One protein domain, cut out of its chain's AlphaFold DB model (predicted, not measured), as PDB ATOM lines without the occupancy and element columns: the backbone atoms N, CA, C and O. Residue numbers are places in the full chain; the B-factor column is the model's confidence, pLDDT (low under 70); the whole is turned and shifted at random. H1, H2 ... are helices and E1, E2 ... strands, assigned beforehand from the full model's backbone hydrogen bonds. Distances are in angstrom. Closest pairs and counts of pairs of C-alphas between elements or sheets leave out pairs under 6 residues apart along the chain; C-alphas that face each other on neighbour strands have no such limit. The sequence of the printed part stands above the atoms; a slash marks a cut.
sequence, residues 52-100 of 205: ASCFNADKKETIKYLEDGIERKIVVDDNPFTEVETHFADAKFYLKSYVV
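Overview. This is residues 52 to 100 of the 205 residues of an uncharacterized protein of Solanum tuberosum (UniProt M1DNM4). A two-stranded hairpin, E1 and E2, makes one end of an extended model, and a long helix, H1, sticks out from it as a free arm that makes much of the length. Residues 52 to 61, with no named element, form a looped tail leading into E1. The printed part has 49 residues, with two named strands and then one named helix, in the order E1, E2, H1; the sheet, in the order E1 - E2, is antiparallel and the class is mixed, helices and strands. The whole is extended, with a radius of gyration of the C-alphas of 18.2 A, and spans 54 by 28 by 16 A, only just elongated.

Along the chain. E1, residues 62 to 67, is 15.4 A long and begins with C-alpha 62 at (19.765, 20.207, -23.007). E2, residues 70 to 75, is 16.0 A long. H1, residues 82 to 100, is 27.4 A long and ends with C-alpha 100 at (35.486, 46.049, 10.494).

Arrangement. E1 and E2 form a hairpin with a tight link of 2 residues, and their directions stand at 152 degrees. The C-alphas of Lys 64 and Lys 73 face each other at 4.5 A. N 65 and O 72 are within hydrogen-bond range at 2.9 A, as are N 72 and O 65 at 2.8 A. E1 and H1 are apart. In H1 every O i to N i+4 pair is within hydrogen-bond range.

Size, cuts and confidence. The C-alphas farthest apart, those of Gly 69 and Val 100, are 55.6 A apart. Residues 66 to 71 stand free, and so do residues 79 to 100, of which 82 to 100 belong to H1. The printed part has no cut and no long link; E2 to H1 is a short link of 6 residues. The mean pLDDT of the printed part is 76.2, with residues 52 to 62 and 98 to 100 under 70.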
ATOM      1  N   ALA A  52      27.219   7.288 -23.325       49.16
ATOM      2  CA  ALA A  52      26.865   8.618 -22.861       49.16
ATOM      3  C   ALA A  52      27.468   9.614 -23.861       49.16
ATOM      4  O   ALA A  52      28.622  10.025 -23.731       49.16
ATOM      5  N   SER A  53      26.711   9.951 -24.910       49.91
ATOM      6  CA  SER A  53      27.149  10.896 -25.931       49.91
ATOM      7  C   SER A  53      27.165  12.302 -25.327       49.91
ATOM      8  O   SER A  53      26.158  13.015 -25.282       49.91
ATOM      9  N   CYS A  54      28.319  12.686 -24.804       44.56
ATOM     10  CA  CYS A  54      28.587  14.026 -24.324       44.56
ATOM     11  C   CYS A  54      28.606  15.029 -25.495       44.56
ATOM     12  O   CYS A  54      29.469  14.958 -26.362       44.56
ATOM     13  N   PHE A  55      27.670  15.981 -25.435       42.44
ATOM     14  CA  PHE A  55      27.712  17.354 -25.959       42.44
ATOM     15  C   PHE A  55      27.974  17.568 -27.462       42.44
ATOM     16  O   PHE A  55      29.107  17.634 -27.930       42.44
ATOM     17  N   ASN A  56      26.893  17.860 -28.194       44.53
ATOM     18  CA  ASN A  56      26.958  18.670 -29.410       44.53
ATOM     19  C   ASN A  56      26.880  20.153 -29.005       44.53
ATOM     20  O   ASN A  56      25.855  20.589 -28.486       44.53
ATOM     21  N   ALA A  57      27.950  20.914 -29.241       49.53
ATOM     22  CA  ALA A  57      28.142  22.281 -28.737       49.53
ATOM     23  C   ALA A  57      27.287  23.379 -29.418       49.53
ATOM     24  O   ALA A  57      27.409  24.545 -29.059       49.53
ATOM     25  N   ASP A  58      26.409  23.038 -30.369       50.78
ATOM     26  CA  ASP A  58      25.820  24.034 -31.286       50.78
ATOM     27  C   ASP A  58      24.304  24.273 -31.149       50.78
ATOM     28  O   ASP A  58      23.718  25.046 -31.908       50.78
ATOM     29  N   LYS A  59      23.618  23.670 -30.176       53.56
ATOM     30  CA  LYS A  59      22.185  23.935 -29.939       53.56
ATOM     31  C   LYS A  59      21.882  23.801 -28.460       53.56
ATOM     32  O   LYS A  59      22.022  22.696 -27.955       53.56
ATOM     33  N   LYS A  60      21.462  24.911 -27.823       59.62
ATOM     34  CA  LYS A  60      20.960  25.031 -26.433       59.62
ATOM     35  C   LYS A  60      21.113  23.726 -25.648       59.62
ATOM     36  O   LYS A  60      20.268  22.835 -25.785       59.62
ATOM     37  N   GLU A  61      22.219  23.617 -24.911       64.62
ATOM     38  CA  GLU A  61      22.606  22.407 -24.187       64.62
ATOM     39  C   GLU A  61      21.444  21.937 -23.325       64.62
ATOM     40  O   GLU A  61      21.024  22.577 -22.364       64.62
ATOM     41  N   THR A  62      20.859  20.819 -23.735       69.31
ATOM     42  CA  THR A  62      19.765  20.207 -23.007       69.31
ATOM     43  C   THR A  62      20.143  18.771 -22.755       69.31
ATOM     44  O   THR A  62      20.319  17.985 -23.685       69.31
ATOM     45  N   ILE A  63      20.326  18.454 -21.481       79.94
ATOM     46  CA  ILE A  63      20.700  17.118 -21.044       79.94
ATOM     47  C   ILE A  63      19.401  16.330 -20.925       79.94
ATOM     48  O   ILE A  63      18.500  16.715 -20.178       79.94
ATOM     49  N   LYS A  64      19.279  15.251 -21.696       87.19
ATOM     50  CA  LYS A  64      18.164  14.311 -21.581       87.19
ATOM     51  C   LYS A  64      18.594  13.131 -20.721       87.19
ATOM     52  O   LYS A  64      19.714  12.651 -20.870       87.19
ATOM     53  N   TYR A  65      17.712  12.670 -19.847       84.31
ATOM     54  CA  TYR A  65      17.931  11.483 -19.026       84.31
ATOM     55  C   TYR A  65      16.619  10.715 -18.850       84.31
ATOM     56  O   TYR A  65      15.537  11.288 -18.960       84.31
ATOM     57  N   LEU A  66      16.724   9.411 -18.611       90.12
ATOM     58  CA  LEU A  66      15.589   8.541 -18.314       90.12
ATOM     59  C   LEU A  66      15.457   8.398 -16.799       90.12
ATOM     60  O   LEU A  66      16.405   7.988 -16.132       90.12
ATOM     61  N   GLU A  67      14.282   8.717 -16.272       88.94
ATOM     62  CA  GLU A  67      13.916   8.486 -14.874       88.94
ATOM     63  C   GLU A  67      12.598   7.708 -14.871       88.94
ATOM     64  O   GLU A  67      11.614   8.155 -15.458       88.94
ATOM     65  N   ASP A  68      12.609   6.499 -14.304       90.19
ATOM     66  CA  ASP A  68      11.465   5.570 -14.284       90.19
ATOM     67  C   ASP A  68      10.872   5.245 -15.672       90.19
ATOM     68  O   ASP A  68       9.667   5.071 -15.835       90.19
ATOM     69  N   GLY A  69      11.719   5.184 -16.705       87.38
ATOM     70  CA  GLY A  69      11.283   4.938 -18.087       87.38
ATOM     71  C   GLY A  69      10.648   6.153 -18.778       87.38
ATOM     72  O   GLY A  69      10.229   6.043 -19.928       87.38
ATOM     73  N   ILE A  70      10.612   7.314 -18.116       88.00
ATOM     74  CA  ILE A  70      10.128   8.578 -18.675       88.00
ATOM     75  C   ILE A  70      11.333   9.441 -19.064       88.00
ATOM     76  O   ILE A  70      12.214   9.712 -18.245       88.00
ATOM     77  N   GLU A  71      11.371   9.905 -20.314       89.56
ATOM     78  CA  GLU A  71      12.373  10.875 -20.757       89.56
ATOM     79  C   GLU A  71      12.138  12.232 -20.087       89.56
ATOM     80  O   GLU A  71      11.114  12.890 -20.290       89.56
ATOM     81  N   ARG A  72      13.123  12.685 -19.313       86.81
ATOM     82  CA  ARG A  72      13.176  14.024 -18.732       86.81
ATOM     83  C   ARG A  72      14.269  14.841 -19.408       86.81
ATOM     84  O   ARG A  72      15.275  14.321 -19.892       86.81
ATOM     85  N   LYS A  73      14.063  16.157 -19.448       87.56
ATOM     86  CA  LYS A  73      14.971  17.116 -20.077       87.56
ATOM     87  C   LYS A  73      15.356  18.185 -19.067       87.56
ATOM     88  O   LYS A  73      14.493  18.908 -18.579       87.56
ATOM     89  N   ILE A  74      16.648  18.306 -18.795       81.62
ATOM     90  CA  ILE A  74      17.214  19.435 -18.063       81.62
ATOM     91  C   ILE A  74      17.490  20.525 -19.087       81.62
ATOM     92  O   ILE A  74      18.288  20.343 -20.012       81.62
ATOM     93  N   VAL A  75      16.790  21.644 -18.947       82.94
ATOM     94  CA  VAL A  75      17.149  22.880 -19.635       82.94
ATOM     95  C   VAL A  75      18.184  23.559 -18.756       82.94
ATOM     96  O   VAL A  75      17.885  23.904 -17.616       82.94
ATOM     97  N   VAL A  76      19.411  23.669 -19.259       78.38
ATOM     98  CA  VAL A  76      20.458  24.427 -18.576       78.38
ATOM     99  C   VAL A  76      20.043  25.897 -18.622       78.38
ATOM    100  O   VAL A  76      19.695  26.399 -19.690       78.38
ATOM    101  N   ASP A  77      20.000  26.546 -17.458       79.88
ATOM    102  CA  ASP A  77      19.792  27.992 -17.373       79.88
ATOM    103  C   ASP A  77      20.906  28.700 -18.156       79.88
ATOM    104  O   ASP A  77      22.064  28.284 -18.103       79.88
ATOM    105  N   ASP A  78      20.572  29.772 -18.872       83.19
ATOM    106  CA  ASP A  78      21.540  30.545 -19.653       83.19
ATOM    107  C   ASP A  78      22.598  31.201 -18.739       83.19
ATOM    108  O   ASP A  78      23.678  31.573 -19.206       83.19
ATOM    109  N   ASN A  79      22.322  31.323 -17.431       82.31
ATOM    110  CA  ASN A  79      23.288  31.814 -16.452       82.31
ATOM    111  C   ASN A  79      23.270  31.025 -15.122       82.31
ATOM    112  O   ASN A  79      22.832  31.548 -14.088       82.31
ATOM    113  N   PRO A  80      23.831  29.799 -15.099       77.25
ATOM    114  CA  PRO A  80      23.754  28.894 -13.947       77.25
ATOM    115  C   PRO A  80      24.533  29.399 -12.723       77.25
ATOM    116  O   PRO A  80      24.435  28.835 -11.636       77.25
ATOM    117  N   PHE A  81      25.322  30.463 -12.885       81.31
ATOM    118  CA  PHE A  81      26.137  31.041 -11.823       81.31
ATOM    119  C   PHE A  81      25.560  32.332 -11.240       81.31
ATOM    120  O   PHE A  81      26.140  32.836 -10.284       81.31
ATOM    121  N   THR A  82      24.428  32.849 -11.741       84.81
ATOM    122  CA  THR A  82      23.850  34.111 -11.233       84.81
ATOM    123  C   THR A  82      23.585  34.041  -9.734       84.81
ATOM    124  O   THR A  82      24.041  34.888  -8.972       84.81
ATOM    125  N   GLU A  83      22.869  33.003  -9.300       81.75
ATOM    126  CA  GLU A  83      22.515  32.807  -7.895       81.75
ATOM    127  C   GLU A  83      23.756  32.530  -7.042       81.75
ATOM    128  O   GLU A  83      23.909  33.045  -5.936       81.75
ATOM    129  N   VAL A  84      24.698  31.757  -7.574       85.31
ATOM    130  CA  VAL A  84      25.945  31.444  -6.874       85.31
ATOM    131  C   VAL A  84      26.767  32.717  -6.649       85.31
ATOM    132  O   VAL A  84      27.294  32.937  -5.556       85.31
ATOM    133  N   GLU A  85      26.849  33.593  -7.649       84.69
ATOM    134  CA  GLU A  85      27.589  34.850  -7.571       84.69
ATOM    135  C   GLU A  85      26.960  35.835  -6.572       84.69
ATOM    136  O   GLU A  85      27.696  36.471  -5.807       84.69
ATOM    137  N   THR A  86      25.623  35.905  -6.484       91.06
ATOM    138  CA  THR A  86      24.944  36.716  -5.455       91.06
ATOM    139  C   THR A  86      25.232  36.196  -4.046       91.06
ATOM    140  O   THR A  86      25.594  36.982  -3.167       91.06
ATOM    141  N   HIS A  87      25.210  34.877  -3.836       89.62
ATOM    142  CA  HIS A  87      25.548  34.270  -2.544       89.62
ATOM    143  C   HIS A  87      27.004  34.547  -2.138       89.62
ATOM    144  O   HIS A  87      27.291  34.839  -0.971       89.62
ATOM    145  N   PHE A  88      27.941  34.506  -3.091       92.00
ATOM    146  CA  PHE A  88      29.334  34.875  -2.832       92.00
ATOM    147  C   PHE A  88      29.491  36.357  -2.473       92.00
ATOM    148  O   PHE A  88      30.305  36.688  -1.600       92.00
ATOM    149  N   ALA A  89      28.736  37.251  -3.116       90.56
ATOM    150  CA  ALA A  89      28.740  38.674  -2.789       90.56
ATOM    151  C   ALA A  89      28.245  38.922  -1.352       90.56
ATOM    152  O   ALA A  89      28.935  39.607  -0.583       90.56
ATOM    153  N   ASP A  90      27.139  38.289  -0.960       89.44
ATOM    154  CA  ASP A  90      26.571  38.384   0.388       89.44
ATOM    155  C   ASP A  90      27.523  37.819   1.446       89.44
ATOM    156  O   ASP A  90      27.853  38.493   2.428       89.44
ATOM    157  N   ALA A  91      28.072  36.623   1.228       92.12
ATOM    158  CA  ALA A  91      29.034  36.021   2.152       92.12
ATOM    159  C   ALA A  91      30.271  36.916   2.359       92.12
ATOM    160  O   ALA A  91      30.755  37.094   3.483       92.12
ATOM    161  N   LYS A  92      30.767  37.539   1.283       88.88
ATOM    162  CA  LYS A  92      31.899  38.476   1.333       88.88
ATOM    163  C   LYS A  92      31.551  39.758   2.087       88.88
ATOM    164  O   LYS A  92      32.421  40.310   2.772       88.88
ATOM    165  N   PHE A  93      30.314  40.234   1.974       87.81
ATOM    166  CA  PHE A  93      29.811  41.366   2.746       87.81
ATOM    167  C   PHE A  93      29.792  41.043   4.245       87.81
ATOM    168  O   PHE A  93      30.402  41.772   5.039       87.81
ATOM    169  N   TYR A  94      29.205  39.907   4.629       79.44
ATOM    170  CA  TYR A  94      29.173  39.480   6.027       79.44
ATOM    171  C   TYR A  94      30.580  39.262   6.592       79.44
ATOM    172  O   TYR A  94      30.873  39.777   7.672       79.44
ATOM    173  N   LEU A  95      31.495  38.632   5.847       85.31
ATOM    174  CA  LEU A  95      32.888  38.448   6.273       85.31
ATOM    175  C   LEU A  95      33.593  39.783   6.567       85.31
ATOM    176  O   LEU A  95      34.267  39.923   7.589       85.31
ATOM    177  N   LYS A  96      33.411  40.793   5.708       73.25
ATOM    178  CA  LYS A  96      33.992  42.128   5.926       73.25
ATOM    179  C   LYS A  96      33.402  42.832   7.146       73.25
ATOM    180  O   LYS A  96      34.135  43.534   7.841       73.25
ATOM    181  N   SER A  97      32.114  42.636   7.431       70.50
ATOM    182  CA  SER A  97      31.457  43.263   8.584       70.50
ATOM    183  C   SER A  97      32.048  42.798   9.925       70.50
ATOM    184  O   SER A  97      32.206  43.613  10.835       70.50
ATOM    185  N   TYR A  98      32.482  41.536  10.022       60.50
ATOM    186  CA  TYR A  98      33.187  41.019  11.200       60.50
ATOM    187  C   TYR A  98      34.605  41.585  11.334       60.50
ATOM    188  O   TYR A  98      35.034  41.896  12.442       60.50
ATOM    189  N   VAL A  99      35.316  41.782  10.218       62.16
ATOM    190  CA  VAL A  99      36.664  42.380  10.229       62.16
ATOM    191  C   VAL A  99      36.621  43.854  10.649       62.16
ATOM    192  O   VAL A  99      37.484  44.305  11.395       62.16
ATOM    193  N   VAL A 100      35.610  44.607  10.205       59.34
ATOM    194  CA  VAL A 100      35.486  46.049  10.494       59.34
ATOM    195  C   VAL A 100      34.870  46.326  11.874       59.34
ATOM    196  O   VAL A 100      35.207  47.333  12.494       59.34
TER     197      VAL A 100